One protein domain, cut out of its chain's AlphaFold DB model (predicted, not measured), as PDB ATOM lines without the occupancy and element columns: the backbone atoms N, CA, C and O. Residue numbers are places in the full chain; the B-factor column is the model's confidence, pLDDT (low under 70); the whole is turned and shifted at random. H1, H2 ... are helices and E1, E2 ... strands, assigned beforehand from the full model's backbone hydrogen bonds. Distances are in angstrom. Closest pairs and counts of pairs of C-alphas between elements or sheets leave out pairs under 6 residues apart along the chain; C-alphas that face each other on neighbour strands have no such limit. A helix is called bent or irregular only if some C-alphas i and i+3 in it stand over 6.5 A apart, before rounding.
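This is residues 2 to 119 of the 423 residues of the protein "Heat shock protein 70" of Clostridium disporicum (UniProt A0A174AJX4). A small, bent three-stranded sheet covers one side of the longest helix, H2, and H5 and H6 pack crosswise on other parts of that helix. H1 passes near the E3 edge of the sheet, the short H4 sits beside the strands on the same face as H2, and H3 lies near H2. The printed part has 118 residues, with six named helices and three named strands in the order H1 H2 H3 H4 E1 E2 E3 H5 H6; the sheet E1 E2 E3 is antiparallel, and the class is mixed, helices and strands. It is compact, with a radius of gyration of the C-alphas of 14.1 A and spans of 44 by 37 by 23 A.

E1, residues 51 to 55, E2, residues 61 to 70, and E3, residues 81 to 83, form a meander, each strand the antiparallel neighbour of the one before. E2 bends by 95 degrees at residue 67, and the sheet is only just strongly twisted, with C-alphas up to 4.1 A off its best plane. In the hairpin E1 and E2, N 54 and O 63 are 2.8 A apart, within hydrogen-bond range; in the hairpin E2 and E3, N 69 and O 82 are 2.9 A apart, also within range. H2, residues 13 to 27, lies over E2 at a height over the sheet of 8.7 A, with Ala 18 and Pro 64 their closest C-alphas at 6.2 A. H4, residues 47 to 50, is on the same face of the sheet as H2; H2 touches H4 with its residues 14 to 18 alone, and their closest C-alphas, those of Cys 14 and Ile 47, are 5.5 A apart. H5, residues 86 to 97, touches H2 at a steep tilt of 61 degrees, closest at the C-alphas of Val 19 and Lys 93, 6.2 A. H6, residues 104 to 117, touches H5 at a steep tilt of 53 degrees, opposite ways, closest at the C-alphas of Thr 92 and Ile 111, 6.5 A. H1, residues 2 to 11, only grazes the sheet, and H3, residues 34 to 40, is close to H2 but not clearly touching it. Every O i to N i+4 pair is within hydrogen-bond range in H2, H3, H5 and H6, H4 is too short for one, and H1 has 1 of 6, with 2 of 7 O i to N i+3 pairs.

H1 begins at C-alpha 2 (100.527, 23.217, 13.221) and is irregular, with C-alphas 7 and 10 at 7.5 A. H2 is 20.7 A long, H6 20.0 A, E2 16.8 A and H5 16.2 A; H6 ends at C-alpha 117 (85.581, 43.182, 15.559).

The C-alphas farthest apart, of Asn 58 and Gly 119, are 44.2 A apart. The printed part has no cut and no long link. Its mean pLDDT is 80.5, and residues 2 to 7, 28 to 31, 56 to 61 and 73 to 78 are under 70.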
ATOM      1  N   ALA A   2     100.758  22.935  11.790       37.59
ATOM      2  CA  ALA A   2     100.527  23.217  13.221       37.59
ATOM      3  C   ALA A   2     100.095  24.670  13.532       37.59
ATOM      4  O   ALA A   2      99.387  24.915  14.498       37.59
ATOM      5  N   GLN A   3     100.488  25.649  12.710       40.81
ATOM      6  CA  GLN A   3     100.202  27.069  12.955       40.81
ATOM      7  C   GLN A   3      98.724  27.460  12.750       40.81
ATOM      8  O   GLN A   3      98.255  28.363  13.433       40.81
ATOM      9  N   GLY A   4      97.983  26.756  11.879       52.94
ATOM     10  CA  GLY A   4      96.537  26.962  11.693       52.94
ATOM     11  C   GLY A   4      95.724  26.419  12.873       52.94
ATOM     12  O   GLY A   4      94.933  27.145  13.461       52.94
ATOM     13  N   LYS A   5      96.036  25.191  13.326       57.28
ATOM     14  CA  LYS A   5      95.394  24.558  14.498       57.28
ATOM     15  C   LYS A   5      95.614  25.328  15.811       57.28
ATOM     16  O   LYS A   5      94.812  25.217  16.730       57.28
ATOM     17  N   ARG A   6      96.692  26.123  15.906       63.47
ATOM     18  CA  ARG A   6      97.022  26.959  17.079       63.47
ATOM     19  C   ARG A   6      96.126  28.179  17.241       63.47
ATOM     20  O   ARG A   6      95.828  28.544  18.374       63.47
ATOM     21  N   LYS A   7      95.732  28.825  16.139       65.56
ATOM     22  CA  LYS A   7      94.871  30.015  16.210       65.56
ATOM     23  C   LYS A   7      93.502  29.661  16.765       65.56
ATOM     24  O   LYS A   7      92.943  30.429  17.523       65.56
ATOM     25  N   GLU A   8      93.041  28.450  16.487       76.56
ATOM     26  CA  GLU A   8      91.662  28.038  16.718       76.56
ATOM     27  C   GLU A   8      91.430  27.263  18.016       76.56
ATOM     28  O   GLU A   8      90.344  26.732  18.248       76.56
ATOM     29  N   ILE A   9      92.430  27.221  18.908       82.25
ATOM     30  CA  ILE A   9      92.319  26.554  20.216       82.25
ATOM     31  C   ILE A   9      91.120  27.094  21.003       82.25
ATOM     32  O   ILE A   9      90.421  26.329  21.667       82.25
ATOM     33  N   TYR A  10      90.857  28.402  20.897       84.44
ATOM     34  CA  TYR A  10      89.769  29.053  21.625       84.44
ATOM     35  C   TYR A  10      88.383  28.536  21.236       84.44
ATOM     36  O   TYR A  10      87.423  28.724  21.986       84.44
ATOM     37  N   LYS A  11      88.272  27.892  20.070       81.88
ATOM     38  CA  LYS A  11      87.019  27.326  19.605       81.88
ATOM     39  C   LYS A  11      86.684  26.030  20.356       81.88
ATOM     40  O   LYS A  11      85.515  25.783  20.618       81.88
ATOM     41  N   TYR A  12      87.660  25.223  20.783       82.44
ATOM     42  CA  TYR A  12      87.366  23.948  21.457       82.44
ATOM     43  C   TYR A  12      86.598  24.142  22.775       82.44
ATOM     44  O   TYR A  12      86.983  24.936  23.637       82.44
ATOM     45  N   LYS A  13      85.546  23.341  22.991       84.38
ATOM     46  CA  LYS A  13      84.742  23.400  24.223       84.38
ATOM     47  C   LYS A  13      85.586  23.099  25.465       84.38
ATOM     48  O   LYS A  13      85.452  23.798  26.468       84.38
ATOM     49  N   CYS A  14      86.503  22.138  25.401       87.00
ATOM     50  CA  CYS A  14      87.438  21.860  26.490       87.00
ATOM     51  C   CYS A  14      88.339  23.053  26.861       87.00
ATOM     52  O   CYS A  14      88.707  23.170  28.027       87.00
ATOM     53  N   PHE A  15      88.663  23.961  25.930       90.75
ATOM     54  CA  PHE A  15      89.375  25.194  26.270       90.75
ATOM     55  C   PHE A  15      88.508  26.118  27.121       90.75
ATOM     56  O   PHE A  15      88.924  26.537  28.202       90.75
ATOM     57  N   ILE A  16      87.274  26.367  26.688       90.81
ATOM     58  CA  ILE A  16      86.321  27.206  27.425       90.81
ATOM     59  C   ILE A  16      86.043  26.623  28.804       90.81
ATOM     60  O   ILE A  16      86.073  27.342  29.800       90.81
ATOM     61  N   ASP A  17      85.817  25.315  28.877       90.81
ATOM     62  CA  ASP A  17      85.522  24.643  30.133       90.81
ATOM     63  C   ASP A  17      86.740  24.643  31.081       90.81
ATOM     64  O   ASP A  17      86.561  24.700  32.298       90.81
ATOM     65  N   ALA A  18      87.976  24.664  30.561       92.19
ATOM     66  CA  ALA A  18      89.181  24.857  31.371       92.19
ATOM     67  C   ALA A  18      89.261  26.274  31.962       92.19
ATOM     68  O   ALA A  18      89.609  26.440  33.134       92.19
ATOM     69  N   VAL A  19      88.897  27.303  31.186       93.94
ATOM     70  CA  VAL A  19      88.800  28.680  31.696       93.94
ATOM     71  C   VAL A  19      87.692  28.779  32.749       93.94
ATOM     72  O   VAL A  19      87.934  29.318  33.831       93.94
ATOM     73  N   LYS A  20      86.514  28.189  32.492       92.00
ATOM     74  CA  LYS A  20      85.406  28.102  33.462       92.00
ATOM     75  C   LYS A  20      85.834  27.433  34.755       92.00
ATOM     76  O   LYS A  20      85.536  27.954  35.823       92.00
ATOM     77  N   PHE A  21      86.560  26.317  34.668       91.75
ATOM     78  CA  PHE A  21      87.085  25.622  35.840       91.75
ATOM     79  C   PHE A  21      87.893  26.577  36.728       91.75
ATOM     80  O   PHE A  21      87.665  26.631  37.936       91.75
ATOM     81  N   ASN A  22      88.800  27.362  36.135       90.75
ATOM     82  CA  ASN A  22      89.613  28.324  36.879       90.75
ATOM     83  C   ASN A  22      88.773  29.445  37.503       90.75
ATOM     84  O   ASN A  22      88.979  29.754  38.673       90.75
ATOM     85  N   VAL A  23      87.799  29.995  36.770       89.62
ATOM     86  CA  VAL A  23      86.890  31.032  37.290       89.62
ATOM     87  C   VAL A  23      86.051  30.505  38.459       89.62
ATOM     88  O   VAL A  23      86.008  31.131  39.512       89.62
ATOM     89  N   ILE A  24      85.453  29.318  38.335       87.75
ATOM     90  CA  ILE A  24      84.678  28.679  39.414       87.75
ATOM     91  C   ILE A  24      85.557  28.445  40.649       87.75
ATOM     92  O   ILE A  24      85.146  28.715  41.778       87.75
ATOM     93  N   LYS A  25      86.796  27.977  40.441       84.81
ATOM     94  CA  LYS A  25      87.764  27.745  41.522       84.81
ATOM     95  C   LYS A  25      88.175  29.036  42.237       84.81
ATOM     96  O   LYS A  25      88.561  28.976  43.406       84.81
ATOM     97  N   ASP A  26      88.128  30.168  41.540       82.88
ATOM     98  CA  ASP A  26      88.384  31.495  42.098       82.88
ATOM     99  C   ASP A  26      87.172  32.058  42.856       82.88
ATOM    100  O   ASP A  26      87.372  32.692  43.892       82.88
ATOM    101  N   LEU A  27      85.947  31.809  42.378       78.06
ATOM    102  CA  LEU A  27      84.721  32.435  42.889       78.06
ATOM    103  C   LEU A  27      84.013  31.667  44.013       78.06
ATOM    104  O   LEU A  27      83.542  32.298  44.955       78.06
ATOM    105  N   GLU A  28      83.888  30.341  43.924       69.25
ATOM    106  CA  GLU A  28      82.947  29.612  44.787       69.25
ATOM    107  C   GLU A  28      83.602  28.837  45.929       69.25
ATOM    108  O   GLU A  28      83.136  28.947  47.060       69.25
ATOM    109  N   ASP A  29      84.652  28.042  45.683       63.00
ATOM    110  CA  ASP A  29      85.293  27.291  46.772       63.00
ATOM    111  C   ASP A  29      86.656  26.671  46.398       63.00
ATOM    112  O   ASP A  29      86.778  25.729  45.597       63.00
ATOM    113  N   LYS A  30      87.720  27.129  47.069       66.00
ATOM    114  CA  LYS A  30      89.081  26.588  46.914       66.00
ATOM    115  C   LYS A  30      89.223  25.149  47.435       66.00
ATOM    116  O   LYS A  30      90.223  24.508  47.107       66.00
ATOM    117  N   THR A  31      88.240  24.607  48.153       68.12
ATOM    118  CA  THR A  31      88.290  23.270  48.770       68.12
ATOM    119  C   THR A  31      87.708  22.144  47.906       68.12
ATOM    120  O   THR A  31      88.075  20.985  48.096       68.12
ATOM    121  N   LEU A  32      86.876  22.448  46.899       73.31
ATOM    122  CA  LEU A  32      86.281  21.416  46.037       73.31
ATOM    123  C   LEU A  32      87.330  20.685  45.186       73.31
ATOM    124  O   LEU A  32      88.156  21.309  44.516       73.31
ATOM    125  N   SER A  33      87.273  19.351  45.160       79.44
ATOM    126  CA  SER A  33      88.167  18.549  44.317       79.44
ATOM    127  C   SER A  33      87.915  18.796  42.823       79.44
ATOM    128  O   SER A  33      86.797  19.131  42.419       79.44
ATOM    129  N   ARG A  34      88.928  18.548  41.981       83.06
ATOM    130  CA  ARG A  34      88.812  18.622  40.513       83.06
ATOM    131  C   ARG A  34      87.584  17.881  39.984       83.06
ATOM    132  O   ARG A  34      86.783  18.447  39.245       83.06
ATOM    133  N   ASN A  35      87.432  16.616  40.377       83.06
ATOM    134  CA  ASN A  35      86.356  15.761  39.880       83.06
ATOM    135  C   ASN A  35      84.982  16.251  40.366       83.06
ATOM    136  O   ASN A  35      84.000  16.141  39.634       83.06
ATOM    137  N   SER A  36      84.916  16.834  41.570       85.12
ATOM    138  CA  SER A  36      83.690  17.435  42.100       85.12
ATOM    139  C   SER A  36      83.238  18.626  41.256       85.12
ATOM    140  O   SER A  36      82.061  18.701  40.924       85.12
ATOM    141  N   ILE A  37      84.158  19.517  40.866       85.81
ATOM    142  CA  ILE A  37      83.848  20.681  40.019       85.81
ATOM    143  C   ILE A  37      83.402  20.222  38.629       85.81
ATOM    144  O   ILE A  37      82.316  20.592  38.187       85.81
ATOM    145  N   ILE A  38      84.185  19.359  37.970       86.38
ATOM    146  CA  ILE A  38      83.853  18.849  36.628       86.38
ATOM    147  C   ILE A  38      82.458  18.215  36.619       86.38
ATOM    148  O   ILE A  38      81.642  18.533  35.757       86.38
ATOM    149  N   LYS A  39      82.150  17.372  37.612       87.25
ATOM    150  CA  LYS A  39      80.848  16.704  37.713       87.25
ATOM    151  C   LYS A  39      79.712  17.676  38.041       87.25
ATOM    152  O   LYS A  39      78.659  17.589  37.415       87.25
ATOM    153  N   LYS A  40      79.905  18.580  39.009       87.19
ATOM    154  CA  LYS A  40      78.873  19.533  39.454       87.19
ATOM    155  C   LYS A  40      78.460  20.478  38.322       87.19
ATOM    156  O   LYS A  40      77.268  20.672  38.118       87.19
ATOM    157  N   TYR A  41      79.430  20.983  37.560       85.38
ATOM    158  CA  TYR A  41      79.210  21.961  36.485       85.38
ATOM    159  C   TYR A  41      79.173  21.351  35.081       85.38
ATOM    160  O   TYR A  41      79.113  22.084  34.099       85.38
ATOM    161  N   ARG A  42      79.195  20.015  34.973       86.50
ATOM    162  CA  ARG A  42      79.145  19.274  33.698       86.50
ATOM    163  C   ARG A  42      80.207  19.742  32.687       86.50
ATOM    164  O   ARG A  42      79.940  19.837  31.489       86.50
ATOM    165  N   LEU A  43      81.405  20.049  33.181       86.81
ATOM    166  CA  LEU A  43      82.531  20.477  32.350       86.81
ATOM    167  C   LEU A  43      83.084  19.295  31.541       86.81
ATOM    168  O   LEU A  43      82.954  18.141  31.952       86.81
ATOM    169  N   ALA A  44      83.731  19.586  30.411       83.38
ATOM    170  CA  ALA A  44      84.486  18.613  29.622       83.38
ATOM    171  C   ALA A  44      85.479  17.817  30.495       83.38
ATOM    172  O   ALA A  44      86.324  18.393  31.187       83.38
ATOM    173  N   GLY A  45      85.410  16.484  30.455       78.88
ATOM    174  CA  GLY A  45      86.401  15.627  31.121       78.88
ATOM    175  C   GLY A  45      87.777  15.714  30.449       78.88
ATOM    176  O   GLY A  45      88.812  15.543  31.093       78.88
ATOM    177  N   GLU A  46      87.780  16.072  29.165       80.38
ATOM    178  CA  GLU A  46      88.922  16.223  28.265       80.38
ATOM    179  C   GLU A  46      89.938  17.246  28.775       80.38
ATOM    180  O   GLU A  46      91.123  17.132  28.463       80.38
ATOM    181  N   ILE A  47      89.511  18.209  29.604       86.50
ATOM    182  CA  ILE A  47      90.399  19.194  30.243       86.50
ATOM    183  C   ILE A  47      91.555  18.486  30.962       86.50
ATOM    184  O   ILE A  47      92.686  18.972  30.955       86.50
ATOM    185  N   ALA A  48      91.293  17.313  31.551       82.19
ATOM    186  CA  ALA A  48      92.294  16.530  32.267       82.19
ATOM    187  C   ALA A  48      93.485  16.125  31.386       82.19
ATOM    188  O   ALA A  48      94.611  16.118  31.876       82.19
ATOM    189  N   ASN A  49      93.238  15.840  30.106       82.00
ATOM    190  CA  ASN A  49      94.242  15.327  29.173       82.00
ATOM    191  C   ASN A  49      94.720  16.400  28.176       82.00
ATOM    192  O   ASN A  49      95.800  16.275  27.603       82.00
ATOM    193  N   ARG A  50      93.931  17.463  27.966       86.25
ATOM    194  CA  ARG A  50      94.251  18.569  27.046       86.25
ATOM    195  C   ARG A  50      95.056  19.695  27.670       86.25
ATOM    196  O   ARG A  50      95.676  20.456  26.936       86.25
ATOM    197  N   PHE A  51      95.078  19.797  28.993       89.00
ATOM    198  CA  PHE A  51      95.822  20.829  29.703       89.00
ATOM    199  C   PHE A  51      96.849  20.208  30.634       89.00
ATOM    200  O   PHE A  51      96.598  19.192  31.282       89.00
ATOM    201  N   LYS A  52      98.003  20.866  30.759       87.38
ATOM    202  CA  LYS A  52      98.876  20.641  31.913       87.38
ATOM    203  C   LYS A  52      98.179  21.183  33.157       87.38
ATOM    204  O   LYS A  52      97.402  22.127  33.060       87.38
ATOM    205  N   TRP A  53      98.477  20.626  34.323       86.00
ATOM    206  CA  TRP A  53      97.879  21.069  35.581       86.00
ATOM    207  C   TRP A  53      98.945  21.626  36.517       86.00
ATOM    208  O   TRP A  53     100.012  21.027  36.664       86.00
ATOM    209  N   SER A  54      98.655  22.757  37.161       80.25
ATOM    210  CA  SER A  54      99.460  23.239  38.278       80.25
ATOM    211  C   SER A  54      99.345  22.254  39.438       80.25
ATOM    212  O   SER A  54      98.263  21.730  39.716       80.25
ATOM    213  N   ARG A  55     100.456  21.995  40.127       70.81
ATOM    214  CA  ARG A  55     100.463  21.278  41.406       70.81
ATOM    215  C   ARG A  55     100.646  22.298  42.527       70.81
ATOM    216  O   ARG A  55     101.425  23.233  42.366       70.81
ATOM    217  N   LYS A  56      99.929  22.132  43.639       60.31
ATOM    218  CA  LYS A  56     100.315  22.767  44.913       60.31
ATOM    219  C   LYS A  56     101.466  21.972  45.540       60.31
ATOM    220  O   LYS A  56     101.663  20.820  45.164       60.31
ATOM    221  N   ASP A  57     102.148  22.548  46.531       48.22
ATOM    222  CA  ASP A  57     103.266  21.925  47.272       48.22
ATOM    223  C   ASP A  57     102.955  20.517  47.840       48.22
ATOM    224  O   ASP A  57     103.869  19.761  48.148       48.22
ATOM    225  N   ASN A  58     101.674  20.120  47.894       51.78
ATOM    226  CA  ASN A  58     101.193  18.798  48.318       51.78
ATOM    227  C   ASN A  58     100.741  17.887  47.148       51.78
ATOM    228  O   ASN A  58      99.766  17.144  47.271       51.78
ATOM    229  N   ASP A  59     101.411  17.980  45.998       53.72
ATOM    230  CA  ASP A  59     101.384  17.047  44.850       53.72
ATOM    231  C   ASP A  59     100.025  16.764  44.167       53.72
ATOM    232  O   ASP A  59      99.923  15.947  43.249       53.72
ATOM    233  N   THR A  60      98.964  17.476  44.547       54.75
ATOM    234  CA  THR A  60      97.634  17.345  43.941       54.75
ATOM    235  C   THR A  60      97.425  18.387  42.830       54.75
ATOM    236  O   THR A  60      97.672  19.577  43.056       54.75
ATOM    237  N   PRO A  61      96.978  17.976  41.622       61.03
ATOM    238  CA  PRO A  61      96.615  18.897  40.544       61.03
ATOM    239  C   PRO A  61      95.514  19.872  40.994       61.03
ATOM    240  O   PRO A  61      94.425  19.432  41.363       61.03
ATOM    241  N   ASP A  62      95.782  21.180  40.956       76.06
ATOM    242  CA  ASP A  62      94.861  22.221  41.442       76.06
ATOM    243  C   ASP A  62      94.093  22.877  40.289       76.06
ATOM    244  O   ASP A  62      92.867  22.972  40.348       76.06
ATOM    245  N   ARG A  63      94.793  23.313  39.227       85.69
ATOM    246  CA  ARG A  63      94.202  24.098  38.126       85.69
ATOM    247  C   ARG A  63      94.789  23.745  36.758       85.69
ATOM    248  O   ARG A  63      95.998  23.530  36.672       85.69
ATOM    249  N   PRO A  64      93.993  23.757  35.675       88.56
ATOM    250  CA  PRO A  64      94.524  23.767  34.318       88.56
ATOM    251  C   PRO A  64      95.440  24.977  34.086       88.56
ATOM    252  O   PRO A  64      95.082  26.120  34.389       88.56
ATOM    253  N   LEU A  65      96.618  24.728  33.518       89.88
ATOM    254  CA  LEU A  65      97.543  25.745  33.033       89.88
ATOM    255  C   LEU A  65      97.063  26.231  31.666       89.88
ATOM    256  O   LEU A  65      97.331  25.600  30.645       89.88
ATOM    257  N   LEU A  66      96.394  27.383  31.642       90.62
ATOM    258  CA  LEU A  66      95.815  27.991  30.434       90.62
ATOM    259  C   LEU A  66      96.857  28.581  29.466       90.62
ATOM    260  O   LEU A  66      96.523  29.397  28.621       90.62
ATOM    261  N   THR A  67      98.116  28.170  29.585       87.19
ATOM    262  CA  THR A  67      99.211  28.546  28.687       87.19
ATOM    263  C   THR A  67      99.548  27.441  27.695       87.19
ATOM    264  O   THR A  67     100.200  27.715  26.697       87.19
ATOM    265  N   HIS A  68      99.120  26.196  27.944       88.00
ATOM    266  CA  HIS A  68      99.468  25.046  27.108       88.00
ATOM    267  C   HIS A  68      98.245  24.175  26.820       88.00
ATOM    268  O   HIS A  68      97.586  23.700  27.746       88.00
ATOM    269  N   PHE A  69      98.014  23.898  25.540       87.62
ATOM    270  CA  PHE A  69      96.974  22.998  25.054       87.62
ATOM    271  C   PHE A  69      97.599  21.814  24.317       87.62
ATOM    272  O   PHE A  69      98.512  22.002  23.519       87.62
ATOM    273  N   ASN A  70      97.114  20.598  24.549       84.94
ATOM    274  CA  ASN A  70      97.502  19.428  23.770       84.94
ATOM    275  C   ASN A  70      96.510  19.227  22.616       84.94
ATOM    276  O   ASN A  70      95.344  18.875  22.838       84.94
ATOM    277  N   LEU A  71      96.972  19.431  21.378       75.31
ATOM    278  CA  LEU A  71      96.153  19.231  20.173       75.31
ATOM    279  C   LEU A  71      95.739  17.759  20.013       75.31
ATOM    280  O   LEU A  71      94.632  17.466  19.556       75.31
ATOM    281  N   ASN A  72      96.587  16.840  20.474       71.12
ATOM    282  CA  ASN A  72      96.478  15.403  20.262       71.12
ATOM    283  C   ASN A  72      96.173  14.636  21.556       71.12
ATOM    284  O   ASN A  72      96.700  13.547  21.739       71.12
ATOM    285  N   ALA A  73      95.332  15.181  22.443       67.56
ATOM    286  CA  ALA A  73      94.957  14.550  23.715       67.56
ATOM    287  C   ALA A  73      94.084  13.293  23.549       67.56
ATOM    288  O   ALA A  73      92.967  13.216  24.051       67.56
ATOM    289  N   THR A  74      94.576  12.309  22.815       60.44
ATOM    290  CA  THR A  74      94.041  10.959  22.720       60.44
ATOM    291  C   THR A  74      95.041  10.015  23.383       60.44
ATOM    292  O   THR A  74      96.220  10.337  23.510       60.44
ATOM    293  N   ALA A  75      94.597   8.829  23.799       51.03
ATOM    294  CA  ALA A  75      95.467   7.864  24.480       51.03
ATOM    295  C   ALA A  75      96.609   7.308  23.600       51.03
ATOM    296  O   ALA A  75      97.467   6.586  24.097       51.03
ATOM    297  N   TYR A  76      96.616   7.623  22.301       51.94
ATOM    298  CA  TYR A  76      97.377   6.889  21.289       51.94
ATOM    299  C   TYR A  76      98.281   7.768  20.420       51.94
ATOM    300  O   TYR A  76      98.933   7.249  19.523       51.94
ATOM    301  N   LYS A  77      98.335   9.084  20.655       58.00
ATOM    302  CA  LYS A  77      99.250   9.988  19.948       58.00
ATOM    303  C   LYS A  77     100.324  10.521  20.877       58.00
ATOM    304  O   LYS A  77     100.091  10.731  22.064       58.00
ATOM    305  N   LYS A  78     101.488  10.832  20.302       65.38
ATOM    306  CA  LYS A  78     102.477  11.666  20.986       65.38
ATOM    307  C   LYS A  78     101.862  13.035  21.264       65.38
ATOM    308  O   LYS A  78     101.341  13.676  20.349       65.38
ATOM    309  N   ASP A  79     101.965  13.467  22.515       74.56
ATOM    310  CA  ASP A  79     101.499  14.780  22.933       74.56
ATOM    311  C   ASP A  79     102.064  15.884  22.034       74.56
ATOM    312  O   ASP A  79     103.282  16.023  21.875       74.56
ATOM    313  N   GLU A  80     101.168  16.706  21.493       82.19
ATOM    314  CA  GLU A  80     101.527  17.917  20.765       82.19
ATOM    315  C   GLU A  80     101.048  19.118  21.570       82.19
ATOM    316  O   GLU A  80      99.921  19.595  21.429       82.19
ATOM    317  N   TRP A  81     101.930  19.582  22.451       85.06
ATOM    318  CA  TRP A  81     101.693  20.757  23.275       85.06
ATOM    319  C   TRP A  81     101.939  22.031  22.471       85.06
ATOM    320  O   TRP A  81     103.021  22.236  21.919       85.06
ATOM    321  N   VAL A  82     100.945  22.909  22.453       86.75
ATOM    322  CA  VAL A  82     101.010  24.230  21.834       86.75
ATOM    323  C   VAL A  82     100.689  25.314  22.849       86.75
ATOM    324  O   VAL A  82      99.924  25.097  23.789       86.75
ATOM    325  N   GLU A  83     101.295  26.481  22.661       87.31
ATOM    326  CA  GLU A  83     101.026  27.644  23.496       87.31
ATOM    327  C   GLU A  83      99.670  28.254  23.144       87.31
ATOM    328  O   GLU A  83      99.304  28.356  21.970       87.31
ATOM    329  N   ILE A  84      98.933  28.654  24.176       88.25
ATOM    330  CA  ILE A  84      97.663  29.354  24.037       88.25
ATOM    331  C   ILE A  84      97.941  30.856  24.120       88.25
ATOM    332  O   ILE A  84      98.438  31.318  25.150       88.25
ATOM    333  N   PRO A  85      97.593  31.643  23.090       87.31
ATOM    334  CA  PRO A  85      97.705  33.091  23.173       87.31
ATOM    335  C   PRO A  85      96.895  33.663  24.345       87.31
ATOM    336  O   PRO A  85      95.685  33.455  24.444       87.31
ATOM    337  N   GLN A  86      97.567  34.418  25.218       89.56
ATOM    338  CA  GLN A  86      96.988  34.918  26.472       89.56
ATOM    339  C   GLN A  86      95.717  35.752  26.257       89.56
ATOM    340  O   GLN A  86      94.773  35.660  27.036       89.56
ATOM    341  N   HIS A  87      95.644  36.513  25.164       88.75
ATOM    342  CA  HIS A  87      94.468  37.330  24.871       88.75
ATOM    343  C   HIS A  87      93.190  36.489  24.680       88.75
ATOM    344  O   HIS A  87      92.118  36.949  25.069       88.75
ATOM    345  N   TYR A  88      93.272  35.255  24.157       89.81
ATOM    346  CA  TYR A  88      92.109  34.361  24.081       89.81
ATOM    347  C   TYR A  88      91.641  33.945  25.473       89.81
ATOM    348  O   TYR A  88      90.438  33.929  25.740       89.81
ATOM    349  N   VAL A  89      92.577  33.655  26.381       92.88
ATOM    350  CA  VAL A  89      92.270  33.354  27.784       92.88
ATOM    351  C   VAL A  89      91.585  34.548  28.441       92.88
ATOM    352  O   VAL A  89      90.539  34.378  29.059       92.88
ATOM    353  N   ASP A  90      92.125  35.752  28.256       92.88
ATOM    354  CA  ASP A  90      91.611  36.972  28.880       92.88
ATOM    355  C   ASP A  90      90.203  37.333  28.385       92.88
ATOM    356  O   ASP A  90      89.332  37.664  29.191       92.88
ATOM    357  N   ILE A  91      89.953  37.239  27.070       92.62
ATOM    358  CA  ILE A  91      88.619  37.455  26.482       92.62
ATOM    359  C   ILE A  91      87.629  36.439  27.060       92.62
ATOM    360  O   ILE A  91      86.561  36.813  27.545       92.62
ATOM    361  N   THR A  92      88.004  35.158  27.055       93.94
ATOM    362  CA  THR A  92      87.154  34.062  27.538       93.94
ATOM    363  C   THR A  92      86.832  34.226  29.019       93.94
ATOM    364  O   THR A  92      85.674  34.109  29.422       93.94
ATOM    365  N   LYS A  93      87.838  34.566  29.832       93.81
ATOM    366  CA  LYS A  93      87.685  34.780  31.270       93.81
ATOM    367  C   LYS A  93      86.705  35.915  31.560       93.81
ATOM    368  O   LYS A  93      85.769  35.701  32.320       93.81
ATOM    369  N   LYS A  94      86.847  37.063  30.886       92.56
ATOM    370  CA  LYS A  94      85.929  38.209  31.032       92.56
ATOM    371  C   LYS A  94      84.477  37.857  30.707       92.56
ATOM    372  O   LYS A  94      83.572  38.323  31.390       92.56
ATOM    373  N   ILE A  95      84.246  37.039  29.676       92.38
ATOM    374  CA  ILE A  95      82.895  36.593  29.300       92.38
ATOM    375  C   ILE A  95      82.286  35.707  30.399       92.38
ATOM    376  O   ILE A  95      81.105  35.846  30.712       92.38
ATOM    377  N   ILE A  96      83.083  34.805  30.976       92.38
ATOM    378  CA  ILE A  96      82.638  33.821  31.972       92.38
ATOM    379  C   ILE A  96      82.476  34.444  33.363       92.38
ATOM    380  O   ILE A  96      81.542  34.086  34.072       92.38
ATOM    381  N   GLU A  97      83.352  35.366  33.770       89.25
ATOM    382  CA  GLU A  97      83.302  36.011  35.093       89.25
ATOM    383  C   GLU A  97      81.955  36.708  35.355       89.25
ATOM    384  O   GLU A  97      81.504  36.748  36.497       89.25
ATOM    385  N   GLY A  98      81.277  37.195  34.308       80.06
ATOM    386  CA  GLY A  98      79.943  37.796  34.416       80.06
ATOM    387  C   GLY A  98      78.779  36.800  34.524       80.06
ATOM    388  O   GLY A  98      77.698  37.190  34.957       80.06
ATOM    389  N   ASN A  99      78.970  35.540  34.117       86.12
ATOM    390  CA  ASN A  99      77.995  34.448  34.220       86.12
ATOM    391  C   ASN A  99      78.687  33.110  33.901       86.12
ATOM    392  O   ASN A  99      78.806  32.750  32.732       86.12
ATOM    393  N   TYR A 100      79.119  32.347  34.906       80.75
ATOM    394  CA  TYR A 100      79.841  31.089  34.666       80.75
ATOM    395  C   TYR A 100      78.938  29.918  34.241       80.75
ATOM    396  O   TYR A 100      79.453  28.897  33.778       80.75
ATOM    397  N   GLU A 101      77.613  30.068  34.331       83.62
ATOM    398  CA  GLU A 101      76.629  29.096  33.829       83.62
ATOM    399  C   GLU A 101      76.372  29.230  32.318       83.62
ATOM    400  O   GLU A 101      75.707  28.380  31.722       83.62
ATOM    401  N   ILE A 102      76.918  30.272  31.678       87.06
ATOM    402  CA  ILE A 102      76.830  30.489  30.232       87.06
ATOM    403  C   ILE A 102      77.230  29.229  29.447       87.06
ATOM    404  O   ILE A 102      78.229  28.571  29.751       87.06
ATOM    405  N   SER A 103      76.483  28.880  28.400       84.31
ATOM    406  CA  SER A 103      76.815  27.707  27.578       84.31
ATOM    407  C   SER A 103      78.140  27.905  26.829       84.31
ATOM    408  O   SER A 103      78.498  29.024  26.462       84.31
ATOM    409  N   SER A 104      78.897  26.829  26.590       81.44
ATOM    410  CA  SER A 104      80.185  26.948  25.889       81.44
ATOM    411  C   SER A 104      80.000  27.446  24.448       81.44
ATOM    412  O   SER A 104      80.773  28.290  24.016       81.44
ATOM    413  N   SER A 105      78.920  27.063  23.759       77.19
ATOM    414  CA  SER A 105      78.560  27.612  22.440       77.19
ATOM    415  C   SER A 105      78.319  29.125  22.473       77.19
ATOM    416  O   SER A 105      78.775  29.848  21.589       77.19
ATOM    417  N   GLU A 106      77.651  29.648  23.505       84.25
ATOM    418  CA  GLU A 106      77.451  31.096  23.636       84.25
ATOM    419  C   GLU A 106      78.773  31.831  23.913       84.25
ATOM    420  O   GLU A 106      79.005  32.908  23.361       84.25
ATOM    421  N   VAL A 107      79.673  31.234  24.703       88.00
ATOM    422  CA  VAL A 107      81.027  31.772  24.917       88.00
ATOM    423  C   VAL A 107      81.817  31.806  23.610       88.00
ATOM    424  O   VAL A 107      82.372  32.856  23.298       88.00
ATOM    425  N   ILE A 108      81.819  30.723  22.816       85.19
ATOM    426  CA  ILE A 108      82.466  30.683  21.488       85.19
ATOM    427  C   ILE A 108      81.952  31.832  20.626       85.19
ATOM    428  O   ILE A 108      82.747  32.609  20.107       85.19
ATOM    429  N   ASN A 109      80.628  31.987  20.519       82.75
ATOM    430  CA  ASN A 109      80.023  33.046  19.712       82.75
ATOM    431  C   ASN A 109      80.444  34.450  20.191       82.75
ATOM    432  O   ASN A 109      80.697  35.324  19.364       82.75
ATOM    433  N   LYS A 110      80.555  34.681  21.507       89.88
ATOM    434  CA  LYS A 110      81.036  35.961  22.059       89.88
ATOM    435  C   LYS A 110      82.528  36.187  21.802       89.88
ATOM    436  O   LYS A 110      82.891  37.298  21.436       89.88
ATOM    437  N   ILE A 111      83.372  35.160  21.947       89.12
ATOM    438  CA  ILE A 111      84.802  35.246  21.604       89.12
ATOM    439  C   ILE A 111      84.948  35.581  20.120       89.12
ATOM    440  O   ILE A 111      85.628  36.543  19.787       89.12
ATOM    441  N   ILE A 112      84.264  34.834  19.248       85.75
ATOM    442  CA  ILE A 112      84.284  35.045  17.799       85.75
ATOM    443  C   ILE A 112      83.903  36.483  17.458       85.75
ATOM    444  O   ILE A 112      84.662  37.115  16.746       85.75
ATOM    445  N   ARG A 113      82.822  37.043  18.019       87.50
ATOM    446  CA  ARG A 113      82.445  38.449  17.768       87.50
ATOM    447  C   ARG A 113      83.539  39.441  18.157       87.50
ATOM    448  O   ARG A 113      83.851  40.338  17.386       87.50
ATOM    449  N   VAL A 114      84.152  39.258  19.328       89.75
ATOM    450  CA  VAL A 114      85.258  40.119  19.781       89.75
ATOM    451  C   VAL A 114      86.461  40.018  18.839       89.75
ATOM    452  O   VAL A 114      87.163  41.005  18.633       89.75
ATOM    453  N   LEU A 115      86.728  38.835  18.288       87.62
ATOM    454  CA  LEU A 115      87.824  38.624  17.344       87.62
ATOM    455  C   LEU A 115      87.477  39.108  15.926       87.62
ATOM    456  O   LEU A 115      88.339  39.676  15.264       87.62
ATOM    457  N   GLU A 116      86.226  38.966  15.483       85.94
ATOM    458  CA  GLU A 116      85.688  39.531  14.235       85.94
ATOM    459  C   GLU A 116      85.809  41.068  14.257       85.94
ATOM    460  O   GLU A 116      86.343  41.655  13.320       85.94
ATOM    461  N   GLU A 117      85.425  41.726  15.360       88.06
ATOM    462  CA  GLU A 117      85.581  43.182  15.559       88.06
ATOM    463  C   GLU A 117      87.044  43.649  15.485       88.06
ATOM    464  O   GLU A 117      87.321  44.801  15.148       88.06
ATOM    465  N   LYS A 118      87.990  42.753  15.784       87.88
ATOM    466  CA  LYS A 118      89.435  42.999  15.691       87.88
ATOM    467  C   LYS A 118      90.043  42.593  14.346       87.88
ATOM    468  O   LYS A 118      91.235  42.814  14.147       87.88
ATOM    469  N   GLY A 119      89.259  42.011  13.436       84.44
ATOM    470  CA  GLY A 119      89.744  41.480  12.159       84.44
ATOM    471  C   GLY A 119      90.623  40.232  12.300       84.44
ATOM    472  O   GLY A 119      91.467  39.977  11.444       84.44
TER     473      GLY A 119